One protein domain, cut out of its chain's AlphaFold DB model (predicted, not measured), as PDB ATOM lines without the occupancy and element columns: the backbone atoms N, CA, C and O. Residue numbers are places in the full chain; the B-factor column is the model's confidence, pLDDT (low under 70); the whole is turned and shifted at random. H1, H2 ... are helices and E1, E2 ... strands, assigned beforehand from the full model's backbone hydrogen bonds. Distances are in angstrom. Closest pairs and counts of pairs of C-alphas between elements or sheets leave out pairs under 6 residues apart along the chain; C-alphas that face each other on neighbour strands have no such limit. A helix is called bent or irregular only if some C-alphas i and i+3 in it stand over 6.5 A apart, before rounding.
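Overview. This is residues 228 to 335 of the 337 residues of the protein "Winged helix DNA-binding protein" of Streptomyces sp. R302 (UniProt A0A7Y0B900). A strongly twisted sheet of six strands curls round the short helix H2, while the longer helix H1 covers the opposite face over E2 and E5. These two long, bent strands run side by side through the sheet, with E1 on the far side of E2, and with E4 and E6 on the far side of E5. The printed part has 108 residues with two named helices and six named strands, in the order H1 E1 E2 E3 E4 E5 E6 H2; the class is mixed, helices and strands, and the neighbour strands are antiparallel. The whole is compact, with a radius of gyration of the C-alphas of 12.6 A and spans of 40 by 31 by 25 A.

Arrangement. H1, residues 235 to 244, is on the sheet at a height of 7.8 A, over E2, residues 259 to 273, and E5, residues 301 to 311. On the local plane it stands at 39 degrees to E2, slantwise to the strands; its closest C-alphas to E5 are those of Ala 235 and Leu 304, 4.9 A apart. E1, residues 253 to 256, forms a hairpin with E2, with N 254 and O 261 2.9 A apart. Residues 255 to 256 of E1 also pair, antiparallel, with residues 333 to 334. E2 bends by 115 degrees at residue 270, and E5 by 65 degrees at residue 308. E2 and E5 are antiparallel, with N 305 and O 267 2.8 A apart. E3, residues 280 to 284, and E4, residues 287 to 290, form a hairpin, with N 281 and O 289 2.7 A apart. E4 and E5 form another, with N 290 and O 304 2.8 A apart. E5 and E6, residues 316 to 318, form a hairpin too, with N 317 and O 309 2.9 A apart. E3 E4 E5 E6 are a meander, each strand the antiparallel neighbour of the one before. E2 E3 E4 E5 are a Greek key, a three-strand meander whose preceding strand E2 is the antiparallel neighbour of its last, E5. H2, residues 319 to 325, is on the face opposite to H1; its closest C-alphas to E5 are those of Ala 319 and Arg 308, 5.2 A apart. H1 and H2 are apart, and in both every O i to N i+4 pair is within hydrogen-bond range.

Along the chain. H1 begins at C-alpha 235, (196.377, 189.070, 206.294), and is 14.2 A long. E2 measures 24.9 A from first to last C-alpha and E5 27.5 A. H2, 10.1 A long, ends at C-alpha 325, (219.491, 190.235, 197.083).

Size, cuts and confidence. The two C-alphas farthest apart, those of Pro 248 and Gly 298, are 40.2 A apart. The printed part has no cut, and no link is long. Mean pLDDT of the printed part is 77.2; residues 246 to 249, 282 to 285, 294 to 300, 324 to 332 and 334 to 335 are under 70.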
ATOM      1  N   ARG A 228     199.059 176.578 198.126       86.50
ATOM      2  CA  ARG A 228     199.272 177.883 197.494       86.50
ATOM      3  C   ARG A 228     198.557 178.998 198.260       86.50
ATOM      4  O   ARG A 228     197.391 178.873 198.631       86.50
ATOM      5  N   ILE A 229     199.263 180.097 198.512       87.06
ATOM      6  CA  ILE A 229     198.709 181.280 199.173       87.06
ATOM      7  C   ILE A 229     197.796 182.024 198.199       87.06
ATOM      8  O   ILE A 229     198.222 182.445 197.126       87.06
ATOM      9  N   ASP A 230     196.550 182.225 198.618       87.69
ATOM     10  CA  ASP A 230     195.609 183.136 197.977       87.69
ATOM     11  C   ASP A 230     195.723 184.530 198.609       87.69
ATOM     12  O   ASP A 230     195.255 184.766 199.726       87.69
ATOM     13  N   TRP A 231     196.367 185.448 197.885       85.25
ATOM     14  CA  TRP A 231     196.603 186.826 198.321       85.25
ATOM     15  C   TRP A 231     195.327 187.670 198.404       85.25
ATOM     16  O   TRP A 231     195.333 188.716 199.055       85.25
ATOM     17  N   THR A 232     194.216 187.224 197.809       84.88
ATOM     18  CA  THR A 232     192.922 187.919 197.894       84.88
ATOM     19  C   THR A 232     192.238 187.745 199.256       84.88
ATOM     20  O   THR A 232     191.269 188.443 199.560       84.88
ATOM     21  N   ARG A 233     192.764 186.867 200.118       84.44
ATOM     22  CA  ARG A 233     192.328 186.681 201.511       84.44
ATOM     23  C   ARG A 233     192.933 187.739 202.431       84.44
ATOM     24  O   ARG A 233     193.890 188.416 202.072       84.44
ATOM     25  N   SER A 234     192.388 187.898 203.634       88.69
ATOM     26  CA  SER A 234     192.930 188.856 204.606       88.69
ATOM     27  C   SER A 234     194.277 188.410 205.188       88.69
ATOM     28  O   SER A 234     194.549 187.214 205.321       88.69
ATOM     29  N   ALA A 235     195.101 189.362 205.637       84.81
ATOM     30  CA  ALA A 235     196.377 189.070 206.294       84.81
ATOM     31  C   ALA A 235     196.237 188.111 207.488       84.81
ATOM     32  O   ALA A 235     197.093 187.252 207.689       84.81
ATOM     33  N   ALA A 236     195.149 188.211 208.260       82.94
ATOM     34  CA  ALA A 236     194.886 187.320 209.390       82.94
ATOM     35  C   ALA A 236     194.614 185.875 208.942       82.94
ATOM     36  O   ALA A 236     195.130 184.928 209.538       82.94
ATOM     37  N   GLU A 237     193.846 185.695 207.866       81.44
ATOM     38  CA  GLU A 237     193.565 184.377 207.294       81.44
ATOM     39  C   GLU A 237     194.811 183.741 206.683       81.44
ATOM     40  O   GLU A 237     195.036 182.542 206.859       81.44
ATOM     41  N   ILE A 238     195.635 184.534 205.996       84.44
ATOM     42  CA  ILE A 238     196.881 184.048 205.403       84.44
ATOM     43  C   ILE A 238     197.903 183.717 206.501       84.44
ATOM     44  O   ILE A 238     198.533 182.665 206.435       84.44
ATOM     45  N   ALA A 239     198.020 184.530 207.558       81.62
ATOM     46  CA  ALA A 239     198.890 184.227 208.699       81.62
ATOM     47  C   ALA A 239     198.479 182.919 209.404       81.62
ATOM     48  O   ALA A 239     199.328 182.068 209.677       81.62
ATOM     49  N   GLY A 240     197.176 182.703 209.623       82.00
ATOM     50  CA  GLY A 240     196.661 181.434 210.149       82.00
ATOM     51  C   GLY A 240     196.905 180.250 209.203       82.00
ATOM     52  O   GLY A 240     197.248 179.150 209.641       82.00
ATOM     53  N   PHE A 241     196.793 180.463 207.891       82.75
ATOM     54  CA  PHE A 241     197.103 179.442 206.890       82.75
ATOM     55  C   PHE A 241     198.585 179.037 206.902       82.75
ATOM     56  O   PHE A 241     198.890 177.845 206.912       82.75
ATOM     57  N   VAL A 242     199.505 180.004 206.983       82.69
ATOM     58  CA  VAL A 242     200.951 179.749 207.119       82.69
ATOM     59  C   VAL A 242     201.245 178.953 208.395       82.69
ATOM     60  O   VAL A 242     202.006 177.985 208.357       82.69
ATOM     61  N   GLU A 243     200.602 179.295 209.516       79.81
ATOM     62  CA  GLU A 243     200.831 178.626 210.801       79.81
ATOM     63  C   GLU A 243     200.351 177.165 210.815       79.81
ATOM     64  O   GLU A 243     201.019 176.277 211.347       79.81
ATOM     65  N   THR A 244     199.212 176.887 210.180       77.31
ATOM     66  CA  THR A 244     198.627 175.534 210.126       77.31
ATOM     67  C   THR A 244     199.353 174.589 209.156       77.31
ATOM     68  O   THR A 244     199.210 173.362 209.259       77.31
ATOM     69  N   ARG A 245     200.176 175.134 208.248       74.06
ATOM     70  CA  ARG A 245     200.952 174.433 207.206       74.06
ATOM     71  C   ARG A 245     202.414 174.176 207.612       74.06
ATOM     72  O   ARG A 245     203.323 174.234 206.794       74.06
ATOM     73  N   ARG A 246     202.658 173.875 208.888       69.44
ATOM     74  CA  ARG A 246     203.976 173.456 209.403       69.44
ATOM     75  C   ARG A 246     204.143 171.923 209.343       69.44
ATOM     76  O   ARG A 246     203.135 171.209 209.260       69.44
ATOM     77  N   PRO A 247     205.386 171.388 209.393       53.25
ATOM     78  CA  PRO A 247     205.633 169.948 209.349       53.25
ATOM     79  C   PRO A 247     204.741 169.173 210.334       53.25
ATOM     80  O   PRO A 247     204.583 169.610 211.476       53.25
ATOM     81  N   PRO A 248     204.142 168.039 209.914       53.94
ATOM     82  CA  PRO A 248     204.455 167.257 208.710       53.94
ATOM     83  C   PRO A 248     203.716 167.685 207.424       53.94
ATOM     84  O   PRO A 248     203.791 166.968 206.428       53.94
ATOM     85  N   ARG A 249     202.979 168.806 207.414       58.12
ATOM     86  CA  ARG A 249     202.271 169.281 206.209       58.12
ATOM     87  C   ARG A 249     203.214 170.036 205.257       58.12
ATOM     88  O   ARG A 249     204.159 170.660 205.743       58.12
ATOM     89  N   PRO A 250     202.957 170.023 203.933       71.69
ATOM     90  CA  PRO A 250     203.646 170.902 202.994       71.69
ATOM     91  C   PRO A 250     203.450 172.361 203.400       71.69
ATOM     92  O   PRO A 250     202.345 172.746 203.798       71.69
ATOM     93  N   HIS A 251     204.518 173.150 203.299       78.44
ATOM     94  CA  HIS A 251     204.492 174.563 203.648       78.44
ATOM     95  C   HIS A 251     203.551 175.349 202.740       78.44
ATOM     96  O   HIS A 251     203.375 175.010 201.569       78.44
ATOM     97  N   ALA A 252     202.966 176.413 203.294       87.75
ATOM     98  CA  ALA A 252     202.303 177.414 202.478       87.75
ATOM     99  C   ALA A 252     203.337 178.027 201.521       87.75
ATOM    100  O   ALA A 252     204.449 178.338 201.950       87.75
ATOM    101  N   PHE A 253     202.998 178.192 200.246       89.44
ATOM    102  CA  PHE A 253     203.925 178.718 199.245       89.44
ATOM    103  C   PHE A 253     203.254 179.726 198.316       89.44
ATOM    104  O   PHE A 253     202.038 179.751 198.147       89.44
ATOM    105  N   THR A 254     204.075 180.556 197.693       88.88
ATOM    106  CA  THR A 254     203.706 181.469 196.607       88.88
ATOM    107  C   THR A 254     204.730 181.335 195.483       88.88
ATOM    108  O   THR A 254     205.737 180.642 195.641       88.88
ATOM    109  N   HIS A 255     204.508 182.017 194.362       85.75
ATOM    110  CA  HIS A 255     205.553 182.220 193.364       85.75
ATOM    111  C   HIS A 255     206.093 183.646 193.429       85.75
ATOM    112  O   HIS A 255     205.345 184.597 193.645       85.75
ATOM    113  N   HIS A 256     207.404 183.773 193.258       84.44
ATOM    114  CA  HIS A 256     208.104 185.034 193.072       84.44
ATOM    115  C   HIS A 256     208.969 184.903 191.818       84.44
ATOM    116  O   HIS A 256     209.797 183.995 191.736       84.44
ATOM    117  N   ALA A 257     208.745 185.761 190.819       78.12
ATOM    118  CA  ALA A 257     209.409 185.680 189.511       78.12
ATOM    119  C   ALA A 257     209.309 184.278 188.855       78.12
ATOM    120  O   ALA A 257     210.289 183.751 188.322       78.12
ATOM    121  N   GLY A 258     208.130 183.645 188.943       75.81
ATOM    122  CA  GLY A 258     207.870 182.307 188.395       75.81
ATOM    123  C   GLY A 258     208.523 181.145 189.156       75.81
ATOM    124  O   GLY A 258     208.473 180.008 188.692       75.81
ATOM    125  N   ARG A 259     209.139 181.404 190.315       81.88
ATOM    126  CA  ARG A 259     209.816 180.401 191.149       81.88
ATOM    127  C   ARG A 259     209.104 180.213 192.476       81.88
ATOM    128  O   ARG A 259     208.600 181.178 193.048       81.88
ATOM    129  N   ARG A 260     209.061 178.973 192.966       85.75
ATOM    130  CA  ARG A 260     208.385 178.635 194.221       85.75
ATOM    131  C   ARG A 260     209.120 179.241 195.415       85.75
ATOM    132  O   ARG A 260     210.328 179.074 195.571       85.75
ATOM    133  N   LEU A 261     208.349 179.862 196.296       85.75
ATOM    134  CA  LEU A 261     208.803 180.425 197.554       85.75
ATOM    135  C   LEU A 261     207.909 179.916 198.687       85.75
ATOM    136  O   LEU A 261     206.748 180.313 198.797       85.75
ATOM    137  N   ASP A 262     208.446 179.041 199.533       90.00
ATOM    138  CA  ASP A 262     207.762 178.603 200.748       90.00
ATOM    139  C   ASP A 262     207.792 179.729 201.789       90.00
ATOM    140  O   ASP A 262     208.847 180.309 202.070       90.00
ATOM    141  N   VAL A 263     206.657 179.991 202.428       89.62
ATOM    142  CA  VAL A 263     206.528 180.937 203.536       89.62
ATOM    143  C   VAL A 263     206.593 180.167 204.854       89.62
ATOM    144  O   VAL A 263     205.725 179.354 205.167       89.62
ATOM    145  N   LEU A 264     207.645 180.414 205.639       88.12
ATOM    146  CA  LEU A 264     207.928 179.679 206.879       88.12
ATOM    147  C   LEU A 264     207.454 180.412 208.136       88.12
ATOM    148  O   LEU A 264     207.261 179.781 209.176       88.12
ATOM    149  N   ALA A 265     207.347 181.736 208.067       86.00
ATOM    150  CA  ALA A 265     206.865 182.578 209.152       86.00
ATOM    151  C   ALA A 265     206.315 183.893 208.593       86.00
ATOM    152  O   ALA A 265     206.990 184.554 207.798       86.00
ATOM    153  N   ALA A 266     205.121 184.273 209.045       90.69
ATOM    154  CA  ALA A 266     204.477 185.524 208.681       90.69
ATOM    155  C   ALA A 266     203.591 186.053 209.822       90.69
ATOM    156  O   ALA A 266     203.076 185.266 210.617       90.69
ATOM    157  N   THR A 267     203.403 187.369 209.899       90.56
ATOM    158  CA  THR A 267     202.498 188.032 210.855       90.56
ATOM    159  C   THR A 267     201.626 189.068 210.156       90.56
ATOM    160  O   THR A 267     201.876 189.440 209.016       90.56
ATOM    161  N   VAL A 268     200.593 189.556 210.838       89.38
ATOM    162  CA  VAL A 268     199.789 190.687 210.353       89.38
ATOM    163  C   VAL A 268     200.544 191.992 210.616       89.38
ATOM    164  O   VAL A 268     201.116 192.152 211.695       89.38
ATOM    165  N   SER A 269     200.556 192.908 209.647       85.88
ATOM    166  CA  SER A 269     201.183 194.224 209.792       85.88
ATOM    167  C   SER A 269     200.426 195.113 210.780       85.88
ATOM    168  O   SER A 269     199.203 195.032 210.911       85.88
ATOM    169  N   ARG A 270     201.143 196.015 211.448       83.25
ATOM    170  CA  ARG A 270     200.569 197.118 212.230       83.25
ATOM    171  C   ARG A 270     200.126 198.259 211.319       83.25
ATOM    172  O   ARG A 270     199.167 198.957 211.645       83.25
ATOM    173  N   GLY A 271     200.825 198.452 210.198       78.31
ATOM    174  CA  GLY A 271     200.478 199.434 209.178       78.31
ATOM    175  C   GLY A 271     199.273 199.025 208.329       78.31
ATOM    176  O   GLY A 271     198.905 197.850 208.257       78.31
ATOM    177  N   LEU A 272     198.679 200.013 207.662       82.38
ATOM    178  CA  LEU A 272     197.605 199.830 206.692       82.38
ATOM    179  C   LEU A 272     198.137 200.116 205.288       82.38
ATOM    180  O   LEU A 272     198.667 201.194 205.026       82.38
ATOM    181  N   TYR A 273     197.958 199.162 204.385       79.62
ATOM    182  CA  TYR A 273     198.499 199.168 203.035       79.62
ATOM    183  C   TYR A 273     197.367 199.070 202.017       79.62
ATOM    184  O   TYR A 273     196.367 198.382 202.225       79.62
ATOM    185  N   SER A 274     197.519 199.789 200.913       75.12
ATOM    186  CA  SER A 274     196.612 199.748 199.769       75.12
ATOM    187  C   SER A 274     197.416 199.416 198.526       75.12
ATOM    188  O   SER A 274     198.503 199.963 198.341       75.12
ATOM    189  N   GLY A 275     196.873 198.574 197.660       73.88
ATOM    190  CA  GLY A 275     197.547 198.154 196.444       73.88
ATOM    191  C   GLY A 275     196.911 196.895 195.884       73.88
ATOM    192  O   GLY A 275     195.837 196.479 196.321       73.88
ATOM    193  N   GLU A 276     197.584 196.301 194.914       78.19
ATOM    194  CA  GLU A 276     197.197 195.010 194.367       78.19
ATOM    195  C   GLU A 276     197.584 193.883 195.338       78.19
ATOM    196  O   GLU A 276     198.711 193.888 195.842       78.19
ATOM    197  N   PRO A 277     196.687 192.925 195.625       82.44
ATOM    198  CA  PRO A 277     197.037 191.730 196.384       82.44
ATOM    199  C   PRO A 277     198.284 191.041 195.821       82.44
ATOM    200  O   PRO A 277     198.415 190.891 194.613       82.44
ATOM    201  N   GLY A 278     199.206 190.639 196.694       77.44
ATOM    202  CA  GLY A 278     200.485 190.046 196.291       77.44
ATOM    203  C   GLY A 278     201.594 191.068 196.012       77.44
ATOM    204  O   GLY A 278     202.746 190.674 195.837       77.44
ATOM    205  N   HIS A 279     201.304 192.372 196.023       80.81
ATOM    206  CA  HIS A 279     202.327 193.408 195.862       80.81
ATOM    207  C   HIS A 279     203.210 193.547 197.112       80.81
ATOM    208  O   HIS A 279     202.710 193.650 198.237       80.81
ATOM    209  N   VAL A 280     204.529 193.583 196.914       79.00
ATOM    210  CA  VAL A 280     205.537 193.656 197.977       79.00
ATOM    211  C   VAL A 280     205.881 195.111 198.340       79.00
ATOM    212  O   VAL A 280     206.211 195.931 197.488       79.00
ATOM    213  N   HIS A 281     205.850 195.425 199.635       70.62
ATOM    214  CA  HIS A 281     206.222 196.690 200.271       70.62
ATOM    215  C   HIS A 281     207.380 196.470 201.242       70.62
ATOM    216  O   HIS A 281     207.431 195.483 201.973       70.62
ATOM    217  N   HIS A 282     208.334 197.399 201.252       66.19
ATOM    218  CA  HIS A 282     209.684 196.953 201.555       66.19
ATOM    219  C   HIS A 282     210.027 196.708 203.029       66.19
ATOM    220  O   HIS A 282     210.777 195.765 203.229       66.19
ATOM    221  N   HIS A 283     209.491 197.396 204.054       65.06
ATOM    222  CA  HIS A 283     209.914 197.089 205.438       65.06
ATOM    223  C   HIS A 283     208.872 197.364 206.533       65.06
ATOM    224  O   HIS A 283     208.364 198.479 206.647       65.06
ATOM    225  N   GLU A 284     208.648 196.362 207.389       66.12
ATOM    226  CA  GLU A 284     208.065 196.492 208.732       66.12
ATOM    227  C   GLU A 284     208.645 195.389 209.641       66.12
ATOM    228  O   GLU A 284     208.654 194.226 209.246       66.12
ATOM    229  N   ASP A 285     209.137 195.750 210.836       59.81
ATOM    230  CA  ASP A 285     209.614 194.822 211.886       59.81
ATOM    231  C   ASP A 285     210.536 193.675 211.381       59.81
ATOM    232  O   ASP A 285     210.234 192.502 211.589       59.81
ATOM    233  N   GLU A 286     211.650 194.006 210.704       70.31
ATOM    234  CA  GLU A 286     212.635 193.047 210.124       70.31
ATOM    235  C   GLU A 286     212.066 192.090 209.047       70.31
ATOM    236  O   GLU A 286     212.726 191.146 208.602       70.31
ATOM    237  N   GLY A 287     210.839 192.347 208.592       80.31
ATOM    238  CA  GLY A 287     210.157 191.601 207.548       80.31
ATOM    239  C   GLY A 287     209.740 192.469 206.363       80.31
ATOM    240  O   GLY A 287     209.949 193.684 206.315       80.31
ATOM    241  N   VAL A 288     209.137 191.810 205.378       83.50
ATOM    242  CA  VAL A 288     208.663 192.424 204.132       83.50
ATOM    243  C   VAL A 288     207.145 192.346 204.094       83.50
ATOM    244  O   VAL A 288     206.581 191.273 204.295       83.50
ATOM    245  N   VAL A 289     206.472 193.465 203.839       86.75
ATOM    246  CA  VAL A 289     205.008 193.528 203.873       86.75
ATOM    247  C   VAL A 289     204.438 193.193 202.502       86.75
ATOM    248  O   VAL A 289     204.863 193.752 201.504       86.75
ATOM    249  N   VAL A 290     203.441 192.320 202.434       87.50
ATOM    250  CA  VAL A 290     202.712 191.991 201.207       87.50
ATOM    251  C   VAL A 290     201.272 192.468 201.341       87.50
ATOM    252  O   VAL A 290     200.637 192.246 202.372       87.50
ATOM    253  N   VAL A 291     200.745 193.132 200.314       83.38
ATOM    254  CA  VAL A 291     199.339 193.563 200.286       83.38
ATOM    255  C   VAL A 291     198.427 192.343 200.180       83.38
ATOM    256  O   VAL A 291     198.691 191.420 199.413       83.38
ATOM    257  N   THR A 292     197.338 192.342 200.951       84.81
ATOM    258  CA  THR A 292     196.384 191.225 201.016       84.81
ATOM    259  C   THR A 292     194.941 191.726 200.961       84.81
ATOM    260  O   THR A 292     194.658 192.827 201.443       84.81
ATOM    261  N   GLY A 293     194.027 190.908 200.435       79.69
ATOM    262  CA  GLY A 293     192.584 191.161 200.447       79.69
ATOM    263  C   GLY A 293     192.001 191.643 199.112       79.69
ATOM    264  O   GLY A 293     192.511 192.579 198.510       79.69
ATOM    265  N   ALA A 294     190.870 191.077 198.686       65.81
ATOM    266  CA  ALA A 294     190.059 191.602 197.586       65.81
ATOM    267  C   ALA A 294     189.320 192.881 198.031       65.81
ATOM    268  O   ALA A 294     188.416 192.814 198.865       65.81
ATOM    269  N   ASP A 295     189.799 194.058 197.616       57.25
ATOM    270  CA  ASP A 295     189.032 195.123 196.934       57.25
ATOM    271  C   ASP A 295     189.758 196.481 196.938       57.25
ATOM    272  O   ASP A 295     190.406 196.877 197.907       57.25
ATOM    273  N   HIS A 296     189.573 197.215 195.836       52.00
ATOM    274  CA  HIS A 296     190.303 198.421 195.423       52.00
ATOM    275  C   HIS A 296     189.693 199.766 195.869       52.00
ATOM    276  O   HIS A 296     190.006 200.809 195.292       52.00
ATOM    277  N   LEU A 297     188.830 199.793 196.887       48.97
ATOM    278  CA  LEU A 297     188.093 201.008 197.258       48.97
ATOM    279  C   LEU A 297     188.302 201.409 198.722       48.97
ATOM    280  O   LEU A 297     187.618 200.938 199.622       48.97
ATOM    281  N   GLY A 298     189.222 202.363 198.905       53.62
ATOM    282  CA  GLY A 298     189.183 203.364 199.975       53.62
ATOM    283  C   GLY A 298     189.465 202.869 201.394       53.62
ATOM    284  O   GLY A 298     188.547 202.570 202.148       53.62
ATOM    285  N   GLY A 299     190.742 202.918 201.785       59.53
ATOM    286  CA  GLY A 299     191.221 202.652 203.145       59.53
ATOM    287  C   GLY A 299     192.225 201.505 203.154       59.53
ATOM    288  O   GLY A 299     191.904 200.398 202.731       59.53
ATOM    289  N   GLY A 300     193.462 201.769 203.587       66.62
ATOM    290  CA  GLY A 300     194.476 200.721 203.692       66.62
ATOM    291  C   GLY A 300     194.020 199.602 204.635       66.62
ATOM    292  O   GLY A 300     193.280 199.845 205.589       66.62
ATOM    293  N   ARG A 301     194.476 198.377 204.382       77.88
ATOM    294  CA  ARG A 301     194.220 197.198 205.218       77.88
ATOM    295  C   ARG A 301     195.530 196.654 205.777       77.88
ATOM    296  O   ARG A 301     196.579 196.907 205.187       77.88
ATOM    297  N   PRO A 302     195.500 195.897 206.881       85.38
ATOM    298  CA  PRO A 302     196.685 195.171 207.304       85.38
ATOM    299  C   PRO A 302     197.182 194.267 206.167       85.38
ATOM    300  O   PRO A 302     196.401 193.528 205.566       85.38
ATOM    301  N   GLY A 303     198.468 194.368 205.856       86.19
ATOM    302  CA  GLY A 303     199.193 193.453 204.989       86.19
ATOM    303  C   GLY A 303     199.783 192.287 205.782       86.19
ATOM    304  O   GLY A 303     199.674 192.207 207.009       86.19
ATOM    305  N   LEU A 304     200.419 191.366 205.069       91.75
ATOM    306  CA  LEU A 304     201.120 190.233 205.652       91.75
ATOM    307  C   LEU A 304     202.622 190.521 205.692       91.75
ATOM    308  O   LEU A 304     203.245 190.679 204.650       91.75
ATOM    309  N   VAL A 305     203.214 190.550 206.880       91.12
ATOM    310  CA  VAL A 305     204.661 190.669 207.067       91.12
ATOM    311  C   VAL A 305     205.285 189.284 206.941       91.12
ATOM    312  O   VAL A 305     205.057 188.422 207.788       91.12
ATOM    313  N   LEU A 306     206.065 189.052 205.891       90.00
ATOM    314  CA  LEU A 306     206.884 187.857 205.727       90.00
ATOM    315  C   LEU A 306     208.181 188.022 206.519       90.00
ATOM    316  O   LEU A 306     208.898 188.997 206.319       90.00
ATOM    317  N   HIS A 307     208.501 187.045 207.369       90.06
ATOM    318  CA  HIS A 307     209.723 187.052 208.189       90.06
ATOM    319  C   HIS A 307     210.772 186.091 207.651       90.06
ATOM    320  O   HIS A 307     211.951 186.423 207.531       90.06
ATOM    321  N   ARG A 308     210.339 184.878 207.293       91.12
ATOM    322  CA  ARG A 308     211.234 183.818 206.828       91.12
ATOM    323  C   ARG A 308     210.625 183.059 205.663       91.12
ATOM    324  O   ARG A 308     209.471 182.632 205.730       91.12
ATOM    325  N   VAL A 309     211.435 182.858 204.633       89.69
ATOM    326  CA  VAL A 309     211.055 182.186 203.390       89.69
ATOM    327  C   VAL A 309     212.097 181.145 203.000       89.69
ATOM    328  O   VAL A 309     213.242 181.209 203.449       89.69
ATOM    329  N   ARG A 310     211.714 180.184 202.163       87.88
ATOM    330  CA  ARG A 310     212.625 179.185 201.601       87.88
ATOM    331  C   ARG A 310     212.426 179.053 200.098       87.88
ATOM    332  O   ARG A 310     211.296 178.940 199.635       87.88
ATOM    333  N   ASN A 311     213.524 179.095 199.349       85.50
ATOM    334  CA  ASN A 311     213.496 179.022 197.886       85.50
ATOM    335  C   ASN A 311     213.298 177.583 197.368       85.50
ATOM    336  O   ASN A 311     213.338 176.626 198.143       85.50
ATOM    337  N   GLU A 312     213.173 177.416 196.046       81.75
ATOM    338  CA  GLU A 312     212.999 176.100 195.415       81.75
ATOM    339  C   GLU A 312     214.174 175.126 195.638       81.75
ATOM    340  O   GLU A 312     214.027 173.918 195.468       81.75
ATOM    341  N   HIS A 313     215.340 175.636 196.040       77.50
ATOM    342  CA  HIS A 313     216.535 174.846 196.342       77.50
ATOM    343  C   HIS A 313     216.631 174.438 197.820       77.50
ATOM    344  O   HIS A 313     217.609 173.809 198.221       77.50
ATOM    345  N   GLY A 314     215.639 174.798 198.638       77.12
ATOM    346  CA  GLY A 314     215.583 174.451 200.054       77.12
ATOM    347  C   GLY A 314     216.389 175.372 200.978       77.12
ATOM    348  O   GLY A 314     216.448 175.107 202.178       77.12
ATOM    349  N   ALA A 315     216.978 176.455 200.464       79.25
ATOM    350  CA  ALA A 315     217.713 177.427 201.271       79.25
ATOM    351  C   ALA A 315     216.752 178.408 201.960       79.25
ATOM    352  O   ALA A 315     215.883 178.993 201.308       79.25
ATOM    353  N   GLU A 316     216.915 178.583 203.274       86.81
ATOM    354  CA  GLU A 316     216.126 179.516 204.083       86.81
ATOM    355  C   GLU A 316     216.768 180.905 204.115       86.81
ATOM    356  O   GLU A 316     217.982 181.042 204.276       86.81
ATOM    357  N   PHE A 317     215.937 181.938 204.023       83.31
ATOM    358  CA  PHE A 317     216.343 183.336 204.066       83.31
ATOM    359  C   PHE A 317     215.418 184.125 204.989       83.31
ATOM    360  O   PHE A 317     214.219 183.836 205.092       83.31
ATOM    361  N   ARG A 318     215.953 185.184 205.600       88.25
ATOM    362  CA  ARG A 318     215.106 186.288 206.059       88.25
ATOM    363  C   ARG A 318     214.441 186.923 204.846       88.25
ATOM    364  O   ARG A 318     215.086 187.080 203.808       88.25
ATOM    365  N   ALA A 319     213.165 187.274 204.964       84.75
ATOM    366  CA  ALA A 319     212.426 187.842 203.840       84.75
ATOM    367  C   ALA A 319     213.097 189.126 203.326       84.75
ATOM    368  O   ALA A 319     213.305 189.266 202.123       84.75
ATOM    369  N   GLU A 320     213.543 190.004 204.229       83.69
ATOM    370  CA  GLU A 320     214.289 191.218 203.880       83.69
ATOM    371  C   GLU A 320     215.531 190.918 203.023       83.69
ATOM    372  O   GLU A 320     215.754 191.568 202.004       83.69
ATOM    373  N   GLU A 321     216.302 189.881 203.356       81.31
ATOM    374  CA  GLU A 321     217.506 189.506 202.614       81.31
ATOM    375  C   GLU A 321     217.167 188.892 201.255       81.31
ATOM    376  O   GLU A 321     217.852 189.170 200.269       81.31
ATOM    377  N   TYR A 322     216.112 188.075 201.197       82.88
ATOM    378  CA  TYR A 322     215.652 187.426 199.972       82.88
ATOM    379  C   TYR A 322     215.185 188.454 198.935       82.88
ATOM    380  O   TYR A 322     215.635 188.429 197.788       82.88
ATOM    381  N   PHE A 323     214.343 189.404 199.352       76.31
ATOM    382  CA  PHE A 323     213.801 190.436 198.467       76.31
ATOM    383  C   PHE A 323     214.804 191.564 198.166       76.31
ATOM    384  O   PHE A 323     214.648 192.252 197.162       76.31
ATOM    385  N   THR A 324     215.873 191.720 198.960       69.50
ATOM    386  CA  THR A 324     216.947 192.702 198.693       69.50
ATOM    387  C   THR A 324     218.055 192.148 197.785       69.50
ATOM    388  O   THR A 324     218.595 192.880 196.956       69.50
ATOM    389  N   ARG A 325     218.410 190.855 197.887       55.38
ATOM    390  CA  ARG A 325     219.491 190.235 197.083       55.38
ATOM    391  C   ARG A 325     219.080 189.838 195.655       55.38
ATOM    392  O   ARG A 325     219.957 189.531 194.851       55.38
ATOM    393  N   GLY A 326     217.785 189.832 195.335       50.31
ATOM    394  CA  GLY A 326     217.233 189.269 194.093       50.31
ATOM    395  C   GLY A 326     217.213 190.165 192.843       50.31
ATOM    396  O   GLY A 326     216.844 189.676 191.783       50.31
ATOM    397  N   GLY A 327     217.596 191.445 192.916       40.03
ATOM    398  CA  GLY A 327     217.799 192.299 191.729       40.03
ATOM    399  C   GLY A 327     216.564 192.656 190.879       40.03
ATOM    400  O   GLY A 327     216.711 193.337 189.867       40.03
ATOM    401  N   THR A 328     215.357 192.262 191.268       43.22
ATOM    402  CA  THR A 328     214.095 192.760 190.700       43.22
ATOM    403  C   THR A 328     213.456 193.714 191.703       43.22
ATOM    404  O   THR A 328     213.451 193.409 192.890       43.22
ATOM    405  N   GLY A 329     212.996 194.885 191.241       48.38
ATOM    406  CA  GLY A 329     212.379 195.945 192.057       48.38
ATOM    407  C   GLY A 329     211.086 195.511 192.774       48.38
ATOM    408  O   GLY A 329     210.892 194.313 192.949       48.38
ATOM    409  N   PRO A 330     210.201 196.438 193.202       51.00
ATOM    410  CA  PRO A 330     208.992 196.085 193.957       51.00
ATOM    411  C   PRO A 330     208.242 194.952 193.246       51.00
ATOM    412  O   PRO A 330     207.788 195.102 192.111       51.00
ATOM    413  N   GLY A 331     208.273 193.774 193.870       63.50
ATOM    414  CA  GLY A 331     207.893 192.515 193.245       63.50
ATOM    415  C   GLY A 331     206.411 192.226 193.434       63.50
ATOM    416  O   GLY A 331     205.814 192.622 194.435       63.50
ATOM    417  N   HIS A 332     205.829 191.506 192.481       69.94
ATOM    418  CA  HIS A 332     204.498 190.926 192.609       69.94
ATOM    419  C   HIS A 332     204.634 189.426 192.903       69.94
ATOM    420  O   HIS A 332     205.479 188.745 192.315       69.94
ATOM    421  N   LEU A 333     203.842 188.929 193.852       74.81
ATOM    422  CA  LEU A 333     203.745 187.518 194.208       74.81
ATOM    423  C   LEU A 333     202.467 186.936 193.602       74.81
ATOM    424  O   LEU A 333     201.373 187.396 193.913       74.81
ATOM    425  N   ASP A 334     202.602 185.911 192.760       69.62
ATOM    426  CA  ASP A 334     201.481 185.424 191.950       69.62
ATOM    427  C   ASP A 334     200.432 184.671 192.791       69.62
ATOM    428  O   ASP A 334     200.713 183.600 193.349       69.62
ATOM    429  N   GLY A 335     199.191 185.168 192.797       55.50
ATOM    430  CA  GLY A 335     198.024 184.472 193.359       55.50
ATOM    431  C   GLY A 335     197.497 183.330 192.470       55.50
ATOM    432  O   GLY A 335     197.877 183.233 191.299       55.50
TER     433      GLY A 335